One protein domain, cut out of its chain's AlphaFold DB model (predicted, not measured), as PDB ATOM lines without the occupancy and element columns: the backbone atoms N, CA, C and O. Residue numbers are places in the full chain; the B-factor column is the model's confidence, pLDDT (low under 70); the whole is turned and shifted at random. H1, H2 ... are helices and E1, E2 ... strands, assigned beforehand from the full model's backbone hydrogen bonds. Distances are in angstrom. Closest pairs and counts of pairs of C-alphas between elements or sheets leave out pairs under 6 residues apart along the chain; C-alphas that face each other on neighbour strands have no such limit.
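AT A GLANCE: This is residues 43 to 160 of the 217 residues of an uncharacterized protein of Chthoniobacterales bacterium (UniProt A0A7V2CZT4). A twisted six-stranded sheet curls round the long helix H3, while H2 packs on its other face near E3 and E6. The long link of residues 103 to 116 lies at one end of the longest axis. The printed part has 118 residues, with three named helices and six named strands that follow along the chain as E1 E2 E3 H1 E4 E5 H2 E6 H3; the sheet, in the order E4 E5 E1 E2 E3 E6, is mixed, and the class is mixed, helices and strands. It is compact, with a radius of gyration of the C-alphas of 14.4 A, yet elongated, spanning 47 by 30 by 29 A.

IN THESE COORDINATES: Find C-alpha 43 at (-17.811, 47.336, 3.788); from there E1 runs 30.3 A to residue 53, bending by 51 degrees at residue 47. Next come E2, residues 57 to 64, E3, 67 to 73, H1, 77 to 80, and E4, 85 to 87. E5, residues 91 to 102, covers 31.0 A and bends by 56 degrees at residue 94. After H2, 117 to 125, and E6, 133 to 135, H3 runs 22.3 A from residue 145 to C-alpha 160 at (-23.207, 31.122, -7.524).

HOW THE PARTS SIT: Look first at E1, E2 and E3, a meander, each strand the antiparallel neighbour of the one before: N 51 and O 59 are 2.8 A apart, N 60 and O 71 2.8 A. E5 is parallel to E1, with N 50 and O 98 at 2.8 A. The edge strands are antiparallel to their neighbours: E4 to E5, N 86 and O 93 at 2.9 A, and E6 to E3, N 72 and O 134 at 2.8 A. Helices on both faces make three layers, H3 on one and H2 on the other. The closest C-alphas of H3 and E1 are Thr 146 and Val 46, 6.8 A; of H2 and E3, Val 119 and Val 72, 6.3 A. H1 only grazes the sheet. O i to N i+4 pairs are within hydrogen-bond range in 3 of 5 for H2 and 10 of 12 for H3; H1 is too short for one.

THE WHOLE: The C-alphas farthest apart, of Met 90 and Thr 109, are 48.1 A apart. The printed part has no cut, and its one long link is E5 to H2. There, residues 103 to 108 and 110 to 114 have pLDDT under 70.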
ATOM      1  N   THR A  43     -16.817  46.828   4.738       87.25
ATOM      2  CA  THR A  43     -17.811  47.336   3.788       87.25
ATOM      3  C   THR A  43     -17.126  48.240   2.776       87.25
ATOM      4  O   THR A  43     -16.353  49.131   3.128       87.25
ATOM      5  N   GLU A  44     -17.396  47.981   1.506       89.81
ATOM      6  CA  GLU A  44     -16.613  48.471   0.388       89.81
ATOM      7  C   GLU A  44     -17.537  48.942  -0.739       89.81
ATOM      8  O   GLU A  44     -18.203  48.134  -1.376       89.81
ATOM      9  N   PHE A  45     -17.575  50.256  -0.999       89.62
ATOM     10  CA  PHE A  45     -18.370  50.838  -2.086       89.62
ATOM     11  C   PHE A  45     -17.574  50.928  -3.396       89.62
ATOM     12  O   PHE A  45     -16.483  51.503  -3.385       89.62
ATOM     13  N   VAL A  46     -18.072  50.390  -4.512       90.00
ATOM     14  CA  VAL A  46     -17.424  50.497  -5.841       90.00
ATOM     15  C   VAL A  46     -18.412  50.976  -6.902       90.00
ATOM     16  O   VAL A  46     -19.599  50.656  -6.852       90.00
ATOM     17  N   VAL A  47     -17.912  51.735  -7.880       91.31
ATOM     18  CA  VAL A  47     -18.686  52.177  -9.043       91.31
ATOM     19  C   VAL A  47     -18.088  51.587 -10.317       91.31
ATOM     20  O   VAL A  47     -16.934  51.858 -10.642       91.31
ATOM     21  N   PHE A  48     -18.894  50.826 -11.054       89.38
ATOM     22  CA  PHE A  48     -18.528  50.250 -12.349       89.38
ATOM     23  C   PHE A  48     -19.398  50.827 -13.470       89.38
ATOM     24  O   PHE A  48     -20.599  51.052 -13.303       89.38
ATOM     25  N   SER A  49     -18.815  50.975 -14.655       93.44
ATOM     26  CA  SER A  49     -19.560  50.983 -15.913       93.44
ATOM     27  C   SER A  49     -19.284  49.672 -16.644       93.44
ATOM     28  O   SER A  49     -18.129  49.259 -16.739       93.44
ATOM     29  N   ALA A  50     -20.330  49.010 -17.129       94.00
ATOM     30  CA  ALA A  50     -20.264  47.710 -17.780       94.00
ATOM     31  C   ALA A  50     -20.949  47.778 -19.150       94.00
ATOM     32  O   ALA A  50     -22.155  48.010 -19.226       94.00
ATOM     33  N   THR A  51     -20.203  47.545 -20.231       93.69
ATOM     34  CA  THR A  51     -20.762  47.358 -21.578       93.69
ATOM     35  C   THR A  51     -20.777  45.872 -21.898       93.69
ATOM     36  O   THR A  51     -19.725  45.275 -22.121       93.69
ATOM     37  N   VAL A  52     -21.961  45.266 -21.922       92.75
ATOM     38  CA  VAL A  52     -22.143  43.851 -22.266       92.75
ATOM     39  C   VAL A  52     -22.391  43.727 -23.765       92.75
ATOM     40  O   VAL A  52     -23.387  44.246 -24.270       92.75
ATOM     41  N   TYR A  53     -21.518  43.005 -24.464       89.00
ATOM     42  CA  TYR A  53     -21.674  42.669 -25.876       89.00
ATOM     43  C   TYR A  53     -22.246  41.252 -26.011       89.00
ATOM     44  O   TYR A  53     -21.669  40.282 -25.509       89.00
ATOM     45  N   ASP A  54     -23.406  41.141 -26.665       84.25
ATOM     46  CA  ASP A  54     -24.114  39.889 -26.997       84.25
ATOM     47  C   ASP A  54     -24.279  38.867 -25.854       84.25
ATOM     48  O   ASP A  54     -24.369  37.662 -26.102       84.25
ATOM     49  N   ARG A  55     -24.303  39.326 -24.594       87.19
ATOM     50  CA  ARG A  55     -24.308  38.472 -23.386       87.19
ATOM     51  C   ARG A  55     -23.143  37.466 -23.315       87.19
ATOM     52  O   ARG A  55     -23.269  36.400 -22.717       87.19
ATOM     53  N   ARG A  56     -22.007  37.782 -23.948       86.06
ATOM     54  CA  ARG A  56     -20.815  36.908 -24.019       86.06
ATOM     55  C   ARG A  56     -19.552  37.531 -23.450       86.06
ATOM     56  O   ARG A  56     -18.675  36.807 -22.994       86.06
ATOM     57  N   VAL A  57     -19.439  38.852 -23.517       89.94
ATOM     58  CA  VAL A  57     -18.275  39.585 -23.024       89.94
ATOM     59  C   VAL A  57     -18.724  40.904 -22.421       89.94
ATOM     60  O   VAL A  57     -19.541  41.611 -23.010       89.94
ATOM     61  N   THR A  58     -18.185  41.235 -21.253       94.25
ATOM     62  CA  THR A  58     -18.404  42.526 -20.601       94.25
ATOM     63  C   THR A  58     -17.110  43.320 -20.610       94.25
ATOM     64  O   THR A  58     -16.106  42.881 -20.054       94.25
ATOM     65  N   GLU A  59     -17.140  44.512 -21.194       94.81
ATOM     66  CA  GLU A  59     -16.116  45.522 -20.951       94.81
ATOM     67  C   GLU A  59     -16.471  46.297 -19.677       94.81
ATOM     68  O   GLU A  59     -17.512  46.951 -19.605       94.81
ATOM     69  N   LEU A  60     -15.594  46.241 -18.682       95.25
ATOM     70  CA  LEU A  60     -15.696  46.965 -17.422       95.25
ATOM     71  C   LEU A  60     -14.822  48.218 -17.476       95.25
ATOM     72  O   LEU A  60     -13.693  48.173 -17.965       95.25
ATOM     73  N   ARG A  61     -15.328  49.330 -16.944       95.19
ATOM     74  CA  ARG A  61     -14.599  50.598 -16.809       95.19
ATOM     75  C   ARG A  61     -14.811  51.180 -15.417       95.19
ATOM     76  O   ARG A  61     -15.947  51.244 -14.943       95.19
ATOM     77  N   TRP A  62     -13.736  51.644 -14.791       95.19
ATOM     78  CA  TRP A  62     -13.760  52.335 -13.497       95.19
ATOM     79  C   TRP A  62     -12.741  53.477 -13.483       95.19
ATOM     80  O   TRP A  62     -11.963  53.646 -14.425       95.19
ATOM     81  N   ASN A  63     -12.769  54.288 -12.426       93.62
ATOM     82  CA  ASN A  63     -11.751  55.301 -12.175       93.62
ATOM     83  C   ASN A  63     -11.233  55.141 -10.748       93.62
ATOM     84  O   ASN A  63     -12.031  55.136  -9.812       93.62
ATOM     85  N   GLU A  64      -9.917  55.076 -10.582       90.12
ATOM     86  CA  GLU A  64      -9.267  54.986  -9.274       90.12
ATOM     87  C   GLU A  64      -8.013  55.876  -9.264       90.12
ATOM     88  O   GLU A  64      -7.300  55.994 -10.261       90.12
ATOM     89  N   GLY A  65      -7.795  56.630  -8.181       88.94
ATOM     90  CA  GLY A  65      -6.686  57.596  -8.090       88.94
ATOM     91  C   GLY A  65      -6.672  58.699  -9.166       88.94
ATOM     92  O   GLY A  65      -5.622  59.276  -9.429       88.94
ATOM     93  N   GLY A  66      -7.807  58.979  -9.820       90.88
ATOM     94  CA  GLY A  66      -7.895  59.922 -10.946       90.88
ATOM     95  C   GLY A  66      -7.445  59.357 -12.301       90.88
ATOM     96  O   GLY A  66      -7.434  60.096 -13.284       90.88
ATOM     97  N   ARG A  67      -7.102  58.064 -12.377       93.81
ATOM     98  CA  ARG A  67      -6.834  57.334 -13.626       93.81
ATOM     99  C   ARG A  67      -8.063  56.518 -14.021       93.81
ATOM    100  O   ARG A  67      -8.764  55.997 -13.156       93.81
ATOM    101  N   ALA A  68      -8.313  56.414 -15.323       94.25
ATOM    102  CA  ALA A  68      -9.352  55.556 -15.881       94.25
ATOM    103  C   ALA A  68      -8.762  54.184 -16.222       94.25
ATOM    104  O   ALA A  68      -7.736  54.112 -16.897       94.25
ATOM    105  N   PHE A  69      -9.434  53.118 -15.799       95.88
ATOM    106  CA  PHE A  69      -9.018  51.736 -16.023       95.88
ATOM    107  C   PHE A  69     -10.100  50.953 -16.763       95.88
ATOM    108  O   PHE A  69     -11.288  51.301 -16.734       95.88
ATOM    109  N   ARG A  70      -9.674  49.903 -17.469       95.75
ATOM    110  CA  ARG A  70     -10.523  49.073 -18.325       95.75
ATOM    111  C   ARG A  70     -10.159  47.603 -18.156       95.75
ATOM    112  O   ARG A  70      -8.983  47.258 -18.092       95.75
ATOM    113  N   ALA A  71     -11.167  46.743 -18.149       95.75
ATOM    114  CA  ALA A  71     -10.999  45.296 -18.170       95.75
ATOM    115  C   ALA A  71     -12.035  44.640 -19.084       95.75
ATOM    116  O   ALA A  71     -13.093  45.204 -19.362       95.75
ATOM    117  N   VAL A  72     -11.746  43.424 -19.529       95.88
ATOM    118  CA  VAL A  72     -12.651  42.570 -20.302       95.88
ATOM    119  C   VAL A  72     -12.897  41.308 -19.502       95.88
ATOM    120  O   VAL A  72     -11.939  40.638 -19.143       95.88
ATOM    121  N   SER A  73     -14.159  40.984 -19.242       96.25
ATOM    122  CA  SER A  73     -14.592  39.779 -18.535       96.25
ATOM    123  C   SER A  73     -15.430  38.880 -19.442       96.25
ATOM    124  O   SER A  73     -16.200  39.367 -20.272       96.25
ATOM    125  N   ASN A  74     -15.318  37.564 -19.251       95.31
ATOM    126  CA  ASN A  74     -16.171  36.559 -19.898       95.31
ATOM    127  C   ASN A  74     -17.502  36.300 -19.149       95.31
ATOM    128  O   ASN A  74     -18.260  35.407 -19.531       95.31
ATOM    129  N   ILE A  75     -17.803  37.062 -18.091       95.44
ATOM    130  CA  ILE A  75     -19.112  37.068 -17.418       95.44
ATOM    131  C   ILE A  75     -20.054  38.047 -18.136       95.44
ATOM    132  O   ILE A  75     -19.646  39.152 -18.492       95.44
ATOM    133  N   ASP A  76     -21.335  37.696 -18.278       95.38
ATOM    134  CA  ASP A  76     -22.405  38.669 -18.543       95.38
ATOM    135  C   ASP A  76     -22.816  39.359 -17.229       95.38
ATOM    136  O   ASP A  76     -23.475  38.767 -16.368       95.38
ATOM    137  N   PHE A  77     -22.435  40.627 -17.059       94.94
ATOM    138  CA  PHE A  77     -22.731  41.371 -15.832       94.94
ATOM    139  C   PHE A  77     -24.220  41.722 -15.650       94.94
ATOM    140  O   PHE A  77     -24.602  42.142 -14.554       94.94
ATOM    141  N   ASN A  78     -25.102  41.469 -16.630       95.06
ATOM    142  CA  ASN A  78     -26.552  41.546 -16.408       95.06
ATOM    143  C   ASN A  78     -27.020  40.581 -15.302       95.06
ATOM    144  O   ASN A  78     -27.992  40.891 -14.614       95.06
ATOM    145  N   PHE A  79     -26.322  39.466 -15.047       95.50
ATOM    146  CA  PHE A  79     -26.665  38.555 -13.944       95.50
ATOM    147  C   PHE A  79     -26.557  39.214 -12.553       95.50
ATOM    148  O   PHE A  79     -27.273  38.828 -11.626       95.50
ATOM    149  N   PHE A  80     -25.736  40.262 -12.428       93.12
ATOM    150  CA  PHE A  80     -25.594  41.095 -11.230       93.12
ATOM    151  C   PHE A  80     -26.573  42.285 -11.177       93.12
ATOM    152  O   PHE A  80     -26.574  43.038 -10.201       93.12
ATOM    153  N   SER A  81     -27.421  42.482 -12.194       88.81
ATOM    154  CA  SER A  81     -28.436  43.547 -12.191       88.81
ATOM    155  C   SER A  81     -29.473  43.336 -11.082       88.81
ATOM    156  O   SER A  81     -29.901  42.212 -10.834       88.81
ATOM    157  N   GLY A  82     -29.899  44.408 -10.408       84.94
ATOM    158  CA  GLY A  82     -30.889  44.338  -9.321       84.94
ATOM    159  C   GLY A  82     -30.371  43.759  -7.996       84.94
ATOM    160  O   GLY A  82     -31.117  43.722  -7.023       84.94
ATOM    161  N   ILE A  83     -29.104  43.346  -7.934       87.88
ATOM    162  CA  ILE A  83     -28.386  43.078  -6.688       87.88
ATOM    163  C   ILE A  83     -27.629  44.373  -6.338       87.88
ATOM    164  O   ILE A  83     -26.964  44.943  -7.198       87.88
ATOM    165  N   GLY A  84     -27.790  44.880  -5.111       85.94
ATOM    166  CA  GLY A  84     -27.103  46.095  -4.631       85.94
ATOM    167  C   GLY A  84     -25.902  45.819  -3.717       85.94
ATOM    168  O   GLY A  84     -25.095  46.711  -3.459       85.94
ATOM    169  N   GLU A  85     -25.787  44.583  -3.230       90.62
ATOM    170  CA  GLU A  85     -24.767  44.141  -2.286       90.62
ATOM    171  C   GLU A  85     -24.363  42.696  -2.598       90.62
ATOM    172  O   GLU A  85     -25.225  41.851  -2.854       90.62
ATOM    173  N   ILE A  86     -23.063  42.399  -2.557       90.31
ATOM    174  CA  ILE A  86     -22.533  41.031  -2.582       90.31
ATOM    175  C   ILE A  86     -21.651  40.822  -1.353       90.31
ATOM    176  O   ILE A  86     -20.724  41.593  -1.096       90.31
ATOM    177  N   ASP A  87     -21.909  39.738  -0.626       91.00
ATOM    178  CA  ASP A  87     -21.013  39.241   0.411       91.00
ATOM    179  C   ASP A  87     -19.918  38.364  -0.223       91.00
ATOM    180  O   ASP A  87     -20.207  37.374  -0.903       91.00
ATOM    181  N   LEU A  88     -18.658  38.766  -0.034       88.50
ATOM    182  CA  LEU A  88     -17.446  38.091  -0.509       88.50
ATOM    183  C   LEU A  88     -16.623  37.567   0.687       88.50
ATOM    184  O   LEU A  88     -15.388  37.583   0.667       88.50
ATOM    185  N   GLY A  89     -17.300  37.148   1.762       86.62
ATOM    186  CA  GLY A  89     -16.704  36.688   3.013       86.62
ATOM    187  C   GLY A  89     -16.307  37.868   3.895       86.62
ATOM    188  O   GLY A  89     -17.143  38.634   4.360       86.62
ATOM    189  N   MET A  90     -15.007  38.082   4.101       85.94
ATOM    190  CA  MET A  90     -14.506  39.198   4.928       85.94
ATOM    191  C   MET A  90     -14.760  40.596   4.322       85.94
ATOM    192  O   MET A  90     -14.445  41.613   4.947       85.94
ATOM    193  N   THR A  91     -15.290  40.677   3.099       86.69
ATOM    194  CA  THR A  91     -15.569  41.928   2.384       86.69
ATOM    195  C   THR A  91     -17.019  41.954   1.924       86.69
ATOM    196  O   THR A  91     -17.450  41.075   1.184       86.69
ATOM    197  N   ARG A  92     -17.751  42.998   2.314       88.94
ATOM    198  CA  ARG A  92     -19.114  43.271   1.856       88.94
ATOM    199  C   ARG A  92     -19.062  44.362   0.801       88.94
ATOM    200  O   ARG A  92     -18.711  45.499   1.112       88.94
ATOM    201  N   VAL A  93     -19.375  44.024  -0.444       89.00
ATOM    202  CA  VAL A  93     -19.297  44.964  -1.564       89.00
ATOM    203  C   VAL A  93     -20.670  45.552  -1.838       89.00
ATOM    204  O   VAL A  93     -21.547  44.874  -2.367       89.00
ATOM    205  N   LEU A  94     -20.825  46.834  -1.521       86.19
ATOM    206  CA  LEU A  94     -21.893  47.667  -2.060       86.19
ATOM    207  C   LEU A  94     -21.426  48.157  -3.429       86.19
ATOM    208  O   LEU A  94     -20.340  48.726  -3.537       86.19
ATOM    209  N   TYR A  95     -22.208  47.962  -4.485       85.44
ATOM    210  CA  TYR A  95     -21.800  48.435  -5.806       85.44
ATOM    211  C   TYR A  95     -22.907  49.177  -6.535       85.44
ATOM    212  O   TYR A  95     -24.080  48.814  -6.506       85.44
ATOM    213  N   LEU A  96     -22.489  50.229  -7.232       85.75
ATOM    214  CA  LEU A  96     -23.302  50.942  -8.197       85.75
ATOM    215  C   LEU A  96     -22.763  50.606  -9.586       85.75
ATOM    216  O   LEU A  96     -21.626  50.942  -9.908       85.75
ATOM    217  N   MET A  97     -23.567  49.938 -10.410       89.69
ATOM    218  CA  MET A  97     -23.155  49.558 -11.759       89.69
ATOM    219  C   MET A  97     -24.101  50.127 -12.813       89.69
ATOM    220  O   MET A  97     -25.292  49.819 -12.829       89.69
ATOM    221  N   ALA A  98     -23.548  50.920 -13.729       88.69
ATOM    222  CA  ALA A  98     -24.230  51.311 -14.955       88.69
ATOM    223  C   ALA A  98     -24.017  50.214 -16.009       88.69
ATOM    224  O   ALA A  98     -22.901  50.051 -16.496       88.69
ATOM    225  N   ILE A  99     -25.066  49.458 -16.351       90.25
ATOM    226  CA  ILE A  99     -25.001  48.412 -17.385       90.25
ATOM    227  C   ILE A  99     -25.571  48.949 -18.702       90.25
ATOM    228  O   ILE A  99     -26.748  49.302 -18.780       90.25
ATOM    229  N   GLY A 100     -24.750  48.970 -19.748       87.88
ATOM    230  CA  GLY A 100     -25.166  49.158 -21.134       87.88
ATOM    231  C   GLY A 100     -25.119  47.832 -21.891       87.88
ATOM    232  O   GLY A 100     -24.121  47.123 -21.838       87.88
ATOM    233  N   ASN A 101     -26.181  47.499 -22.624       87.62
ATOM    234  CA  ASN A 101     -26.192  46.346 -23.526       87.62
ATOM    235  C   ASN A 101     -25.918  46.815 -24.960       87.62
ATOM    236  O   ASN A 101     -26.692  47.597 -25.515       87.62
ATOM    237  N   ALA A 102     -24.832  46.325 -25.557       82.12
ATOM    238  CA  ALA A 102     -24.470  46.554 -26.948       82.12
ATOM    239  C   ALA A 102     -24.750  45.278 -27.758       82.12
ATOM    240  O   ALA A 102     -24.148  44.233 -27.525       82.12
ATOM    241  N   ALA A 103     -25.670  45.352 -28.716       69.19
ATOM    242  CA  ALA A 103     -25.825  44.295 -29.709       69.19
ATOM    243  C   ALA A 103     -24.720  44.427 -30.766       69.19
ATOM    244  O   ALA A 103     -24.445  45.549 -31.197       69.19
ATOM    245  N   THR A 104     -24.163  43.318 -31.266       62.66
ATOM    246  CA  THR A 104     -23.236  43.348 -32.418       62.66
ATOM    247  C   THR A 104     -23.843  43.929 -33.686       62.66
ATOM    248  O   THR A 104     -23.104  44.194 -34.624       62.66
ATOM    249  N   ILE A 105     -25.158  44.123 -33.764       60.84
ATOM    250  CA  ILE A 105     -25.838  44.686 -34.931       60.84
ATOM    251  C   ILE A 105     -26.721  45.842 -34.468       60.84
ATOM    252  O   ILE A 105     -27.658  45.638 -33.696       60.84
ATOM    253  N   ASP A 106     -26.469  47.047 -34.984       62.72
ATOM    254  CA  ASP A 106     -27.409  48.160 -34.832       62.72
ATOM    255  C   ASP A 106     -28.700  47.839 -35.612       62.72
ATOM    256  O   ASP A 106     -28.650  47.714 -36.841       62.72
ATOM    257  N   PRO A 107     -29.876  47.737 -34.964       60.72
ATOM    258  CA  PRO A 107     -31.123  47.406 -35.650       60.72
ATOM    259  C   PRO A 107     -31.583  48.478 -36.655       60.72
ATOM    260  O   PRO A 107     -32.406  48.174 -37.519       60.72
ATOM    261  N   ARG A 108     -31.076  49.718 -36.566       63.50
ATOM    262  CA  ARG A 108     -31.429  50.827 -37.470       63.50
ATOM    263  C   ARG A 108     -30.544  50.877 -38.710       63.50
ATOM    264  O   ARG A 108     -31.063  51.062 -39.806       63.50
ATOM    265  N   THR A 109     -29.231  50.717 -38.550       70.00
ATOM    266  CA  THR A 109     -28.274  50.806 -39.672       70.00
ATOM    267  C   THR A 109     -27.841  49.447 -40.225       70.00
ATOM    268  O   THR A 109     -27.260  49.393 -41.306       70.00
ATOM    269  N   ARG A 110     -28.122  48.346 -39.510       60.47
ATOM    270  CA  ARG A 110     -27.584  46.988 -39.747       60.47
ATOM    271  C   ARG A 110     -26.052  46.914 -39.752       60.47
ATOM    272  O   ARG A 110     -25.486  45.921 -40.206       60.47
ATOM    273  N   THR A 111     -25.381  47.943 -39.238       58.12
ATOM    274  CA  THR A 111     -23.920  47.976 -39.132       58.12
ATOM    275  C   THR A 111     -23.474  47.072 -37.993       58.12
ATOM    276  O   THR A 111     -24.118  47.031 -36.940       58.12
ATOM    277  N   VAL A 112     -22.357  46.367 -38.190       58.62
ATOM    278  CA  VAL A 112     -21.786  45.517 -37.147       58.62
ATOM    279  C   VAL A 112     -21.092  46.394 -36.100       58.62
ATOM    280  O   VAL A 112     -19.974  46.859 -36.312       58.62
ATOM    281  N   LEU A 113     -21.753  46.606 -34.962       64.38
ATOM    282  CA  LEU A 113     -21.185  47.162 -33.730       64.38
ATOM    283  C   LEU A 113     -20.357  46.082 -33.015       64.38
ATOM    284  O   LEU A 113     -20.652  45.683 -31.890       64.38
ATOM    285  N   ALA A 114     -19.332  45.570 -33.699       67.00
ATOM    286  CA  ALA A 114     -18.399  44.625 -33.101       67.00
ATOM    287  C   ALA A 114     -17.781  45.231 -31.827       67.00
ATOM    288  O   ALA A 114     -17.521  46.441 -31.800       67.00
ATOM    289  N   PRO A 115     -17.505  44.420 -30.786       75.56
ATOM    290  CA  PRO A 115     -16.661  44.883 -29.694       75.56
ATOM    291  C   PRO A 115     -15.337  45.415 -30.273       75.56
ATOM    292  O   PRO A 115     -14.849  44.858 -31.264       75.56
ATOM    293  N   PRO A 116     -14.746  46.477 -29.691       83.19
ATOM    294  CA  PRO A 116     -13.474  47.023 -30.154       83.19
ATOM    295  C   PRO A 116     -12.426  45.915 -30.368       83.19
ATOM    296  O   PRO A 116     -12.395  44.975 -29.570       83.19
ATOM    297  N   PRO A 117     -11.551  45.982 -31.392       85.12
ATOM    298  CA  PRO A 117     -10.620  44.887 -31.701       85.12
ATOM    299  C   PRO A 117      -9.748  44.449 -30.514       85.12
ATOM    300  O   PRO A 117      -9.477  43.265 -30.345       85.12
ATOM    301  N   GLU A 118      -9.378  45.394 -29.651       87.19
ATOM    302  CA  GLU A 118      -8.734  45.175 -28.347       87.19
ATOM    303  C   GLU A 118      -9.562  44.283 -27.395       87.19
ATOM    304  O   GLU A 118      -9.028  43.328 -26.836       87.19
ATOM    305  N   VAL A 119     -10.877  44.511 -27.279       86.44
ATOM    306  CA  VAL A 119     -11.807  43.700 -26.473       86.44
ATOM    307  C   VAL A 119     -11.958  42.303 -27.072       86.44
ATOM    308  O   VAL A 119     -11.895  41.308 -26.353       86.44
ATOM    309  N   ALA A 120     -12.105  42.216 -28.397       85.69
ATOM    310  CA  ALA A 120     -12.203  40.943 -29.109       85.69
ATOM    311  C   ALA A 120     -10.918  40.100 -28.994       85.69
ATOM    312  O   ALA A 120     -10.995  38.873 -28.933       85.69
ATOM    313  N   THR A 121      -9.752  40.748 -28.948       88.31
ATOM    314  CA  THR A 121      -8.445  40.092 -28.777       88.31
ATOM    315  C   THR A 121      -8.254  39.627 -27.334       88.31
ATOM    316  O   THR A 121      -7.911  38.470 -27.112       88.31
ATOM    317  N   ALA A 122      -8.548  40.480 -26.345       88.06
ATOM    318  CA  ALA A 122      -8.465  40.118 -24.928       88.06
ATOM    319  C   ALA A 122      -9.393  38.944 -24.571       88.06
ATOM    320  O   ALA A 122      -8.986  38.042 -23.846       88.06
ATOM    321  N   LEU A 123     -10.600  38.891 -25.148       85.81
ATOM    322  CA  LEU A 123     -11.534  37.775 -24.960       85.81
ATOM    323  C   LEU A 123     -10.957  36.420 -25.412       85.81
ATOM    324  O   LEU A 123     -11.247  35.407 -24.784       85.81
ATOM    325  N   GLN A 124     -10.123  36.386 -26.459       87.88
ATOM    326  CA  GLN A 124      -9.476  35.148 -26.929       87.88
ATOM    327  C   GLN A 124      -8.392  34.636 -25.970       87.88
ATOM    328  O   GLN A 124      -8.052  33.456 -26.018       87.88
ATOM    329  N   ALA A 125      -7.858  35.503 -25.103       89.38
ATOM    330  CA  ALA A 125      -6.910  35.122 -24.060       89.38
ATOM    331  C   ALA A 125      -7.598  34.607 -22.779       89.38
ATOM    332  O   ALA A 125      -6.927  34.035 -21.919       89.38
ATOM    333  N   LEU A 126      -8.919  34.791 -22.633       92.56
ATOM    334  CA  LEU A 126      -9.652  34.325 -21.456       92.56
ATOM    335  C   LEU A 126      -9.952  32.816 -21.532       92.56
ATOM    336  O   LEU A 126     -10.306  32.302 -22.597       92.56
ATOM    337  N   PRO A 127      -9.878  32.082 -20.405       93.12
ATOM    338  CA  PRO A 127     -10.286  30.683 -20.347       93.12
ATOM    339  C   PRO A 127     -11.773  30.510 -20.690       93.12
ATOM    340  O   PRO A 127     -12.634  31.257 -20.230       93.12
ATOM    341  N   ALA A 128     -12.089  29.462 -21.454       88.44
ATOM    342  CA  ALA A 128     -13.469  29.126 -21.819       88.44
ATOM    343  C   ALA A 128     -14.269  28.462 -20.677       88.44
ATOM    344  O   ALA A 128     -15.497  28.494 -20.686       88.44
ATOM    345  N   ASN A 129     -13.578  27.848 -19.707       89.56
ATOM    346  CA  ASN A 129     -14.177  26.941 -18.715       89.56
ATOM    347  C   ASN A 129     -14.321  27.543 -17.303       89.56
ATOM    348  O   ASN A 129     -14.835  26.868 -16.415       89.56
ATOM    349  N   SER A 130     -13.860  28.773 -17.079       91.94
ATOM    350  CA  SER A 130     -13.896  29.454 -15.779       91.94
ATOM    351  C   SER A 130     -14.103  30.948 -15.975       91.94
ATOM    352  O   SER A 130     -13.741  31.493 -17.021       91.94
ATOM    353  N   SER A 131     -14.656  31.632 -14.982       95.44
ATOM    354  CA  SER A 131     -14.792  33.081 -15.043       95.44
ATOM    355  C   SER A 131     -13.454  33.781 -14.829       95.44
ATOM    356  O   SER A 131     -12.712  33.471 -13.901       95.44
ATOM    357  N   ALA A 132     -13.139  34.725 -15.711       96.50
ATOM    358  CA  ALA A 132     -11.871  35.443 -15.725       96.50
ATOM    359  C   ALA A 132     -12.021  36.824 -16.372       96.50
ATOM    360  O   ALA A 132     -12.981  37.083 -17.105       96.50
ATOM    361  N   TYR A 133     -11.027  37.677 -16.136       96.31
ATOM    362  CA  TYR A 133     -10.893  38.968 -16.790       96.31
ATOM    363  C   TYR A 133      -9.448  39.243 -17.218       96.31
ATOM    364  O   TYR A 133      -8.513  38.604 -16.742       96.31
ATOM    365  N   ALA A 134      -9.281  40.199 -18.129       95.56
ATOM    366  CA  ALA A 134      -7.997  40.734 -18.568       95.56
ATOM    367  C   ALA A 134      -8.043  42.266 -18.535       95.56
ATOM    368  O   ALA A 134      -9.044  42.860 -18.943       95.56
ATOM    369  N   ILE A 135      -6.975  42.904 -18.059       95.44
ATOM    370  CA  ILE A 135      -6.818  44.364 -18.082       95.44
ATOM    371  C   ILE A 135      -6.546  44.842 -19.517       95.44
ATOM    372  O   ILE A 135      -5.891  44.153 -20.298       95.44
ATOM    373  N   LEU A 136      -7.062  46.023 -19.870       93.38
ATOM    374  CA  LEU A 136      -6.757  46.712 -21.126       93.38
ATOM    375  C   LEU A 136      -5.968  47.999 -20.857       93.38
ATOM    376  O   LEU A 136      -6.506  48.942 -20.275       93.38
ATOM    377  N   GLY A 137      -4.747  48.076 -21.386       89.75
ATOM    378  CA  GLY A 137      -3.885  49.256 -21.280       89.75
ATOM    379  C   GLY A 137      -2.893  49.142 -20.127       89.75
ATOM    380  O   GLY A 137      -2.266  48.100 -19.971       89.75
ATOM    381  N   ASP A 138      -2.732  50.221 -19.361       88.69
ATOM    382  CA  ASP A 138      -1.853  50.244 -18.190       88.69
ATOM    383  C   ASP A 138      -2.371  49.314 -17.086       88.69
ATOM    384  O   ASP A 138      -3.555  49.362 -16.735       88.69
ATOM    385  N   ASP A 139      -1.463  48.577 -16.447       89.69
ATOM    386  CA  ASP A 139      -1.797  47.827 -15.240       89.69
ATOM    387  C   ASP A 139      -2.209  48.783 -14.093       89.69
ATOM    388  O   ASP A 139      -1.512  49.776 -13.810       89.69
ATOM    389  N   PRO A 140      -3.340  48.523 -13.409       90.19
ATOM    390  CA  PRO A 140      -3.653  49.171 -12.143       90.19
ATOM    391  C   PRO A 140      -2.646  48.743 -11.058       90.19
ATOM    392  O   PRO A 140      -2.075  47.654 -11.133       90.19
ATOM    393  N   PRO A 141      -2.395  49.580 -10.035       88.81
ATOM    394  CA  PRO A 141      -1.528  49.193  -8.923       88.81
ATOM    395  C   PRO A 141      -2.122  47.997  -8.158       88.81
ATOM    396  O   PRO A 141      -3.335  47.879  -8.057       88.81
ATOM    397  N   GLU A 142      -1.299  47.161  -7.518       87.31
ATOM    398  CA  GLU A 142      -1.787  46.027  -6.695       87.31
ATOM    399  C   GLU A 142      -2.710  46.466  -5.537       87.31
ATOM    400  O   GLU A 142      -3.538  45.702  -5.037       87.31
ATOM    401  N   SER A 143      -2.584  47.724  -5.107       87.12
ATOM    402  CA  SER A 143      -3.459  48.355  -4.119       87.12
ATOM    403  C   SER A 143      -4.803  48.836  -4.683       87.12
ATOM    404  O   SER A 143      -5.585  49.387  -3.911       87.12
ATOM    405  N   ASP A 144      -5.050  48.698  -5.993       91.62
ATOM    406  CA  ASP A 144      -6.313  49.064  -6.638       91.62
ATOM    407  C   ASP A 144      -7.440  48.222  -6.042       91.62
ATOM    408  O   ASP A 144      -7.485  46.989  -6.108       91.62
ATOM    409  N   ARG A 145      -8.340  48.925  -5.373       90.75
ATOM    410  CA  ARG A 145      -9.419  48.346  -4.590       90.75
ATOM    411  C   ARG A 145     -10.463  47.695  -5.492       90.75
ATOM    412  O   ARG A 145     -11.108  46.722  -5.099       90.75
ATOM    413  N   THR A 146     -10.622  48.228  -6.697       91.38
ATOM    414  CA  THR A 146     -11.548  47.713  -7.698       91.38
ATOM    415  C   THR A 146     -11.056  46.377  -8.267       91.38
ATOM    416  O   THR A 146     -11.843  45.431  -8.342       91.38
ATOM    417  N   LEU A 147      -9.758  46.253  -8.557       92.19
ATOM    418  CA  LEU A 147      -9.087  45.015  -8.972       92.19
ATOM    419  C   LEU A 147      -9.279  43.891  -7.942       92.19
ATOM    420  O   LEU A 147      -9.793  42.825  -8.277       92.19
ATOM    421  N   GLN A 148      -9.000  44.172  -6.665       92.12
ATOM    422  CA  GLN A 148      -9.179  43.217  -5.556       92.12
ATOM    423  C   GLN A 148     -10.634  42.744  -5.380       92.12
ATOM    424  O   GLN A 148     -10.889  41.697  -4.775       92.12
ATOM    425  N   ILE A 149     -11.604  43.516  -5.872       92.00
ATOM    426  CA  ILE A 149     -13.019  43.138  -5.906       92.00
ATOM    427  C   ILE A 149     -13.343  42.319  -7.159       92.00
ATOM    428  O   ILE A 149     -14.077  41.337  -7.044       92.00
ATOM    429  N   LEU A 150     -12.761  42.628  -8.323       93.25
ATOM    430  CA  LEU A 150     -12.880  41.785  -9.518       93.25
ATOM    431  C   LEU A 150     -12.319  40.376  -9.277       93.25
ATOM    432  O   LEU A 150     -12.989  39.401  -9.629       93.25
ATOM    433  N   ASP A 151     -11.181  40.255  -8.590       93.81
ATOM    434  CA  ASP A 151     -10.583  38.971  -8.186       93.81
ATOM    435  C   ASP A 151     -11.505  38.108  -7.315       93.81
ATOM    436  O   ASP A 151     -11.429  36.883  -7.349       93.81
ATOM    437  N   LYS A 152     -12.403  38.733  -6.546       93.81
ATOM    438  CA  LYS A 152     -13.385  38.042  -5.693       93.81
ATOM    439  C   LYS A 152     -14.717  37.795  -6.408       93.81
ATOM    440  O   LYS A 152     -15.349  36.763  -6.183       93.81
ATOM    441  N   ILE A 153     -15.143  38.707  -7.287       93.94
ATOM    442  CA  ILE A 153     -16.404  38.606  -8.040       93.94
ATOM    443  C   ILE A 153     -16.389  37.424  -9.017       93.94
ATOM    444  O   ILE A 153     -17.411  36.752  -9.146       93.94
ATOM    445  N   HIS A 154     -15.265  37.127  -9.679       95.12
ATOM    446  CA  HIS A 154     -15.214  36.029 -10.655       95.12
ATOM    447  C   HIS A 154     -15.368  34.637  -9.997       95.12
ATOM    448  O   HIS A 154     -16.270  33.902 -10.407       95.12
ATOM    449  N   PRO A 155     -14.630  34.285  -8.921       95.19
ATOM    450  CA  PRO A 155     -14.890  33.068  -8.147       95.19
ATOM    451  C   PRO A 155     -16.281  33.038  -7.503       95.19
ATOM    452  O   PRO A 155     -16.923  31.987  -7.479       95.19
ATOM    453  N   TYR A 156     -16.785  34.179  -7.010       95.19
ATOM    454  CA  TYR A 156     -18.146  34.262  -6.471       95.19
ATOM    455  C   TYR A 156     -19.197  33.923  -7.531       95.19
ATOM    456  O   TYR A 156     -20.138  33.180  -7.240       95.19
ATOM    457  N   PHE A 157     -19.033  34.440  -8.754       95.75
ATOM    458  CA  PHE A 157     -19.898  34.119  -9.882       95.75
ATOM    459  C   PHE A 157     -19.864  32.628 -10.193       95.75
ATOM    460  O   PHE A 157     -20.926  32.026 -10.287       95.75
ATOM    461  N   ASP A 158     -18.683  32.013 -10.288       96.12
ATOM    462  CA  ASP A 158     -18.569  30.576 -10.556       96.12
ATOM    463  C   ASP A 158     -19.247  29.725  -9.471       96.12
ATOM    464  O   ASP A 158     -20.015  28.818  -9.797       96.12
ATOM    465  N   ALA A 159     -19.077  30.079  -8.194       96.31
ATOM    466  CA  ALA A 159     -19.747  29.412  -7.076       96.31
ATOM    467  C   ALA A 159     -21.278  29.621  -7.047       96.31
ATOM    468  O   ALA A 159     -22.010  28.764  -6.553       96.31
ATOM    469  N   ASN A 160     -21.786  30.745  -7.572       95.94
ATOM    470  CA  ASN A 160     -23.207  31.122  -7.524       95.94
ATOM    471  C   ASN A 160     -23.920  31.065  -8.889       95.94
ATOM    472  O   ASN A 160     -25.085  31.463  -8.980       95.94
TER     473      ASN A 160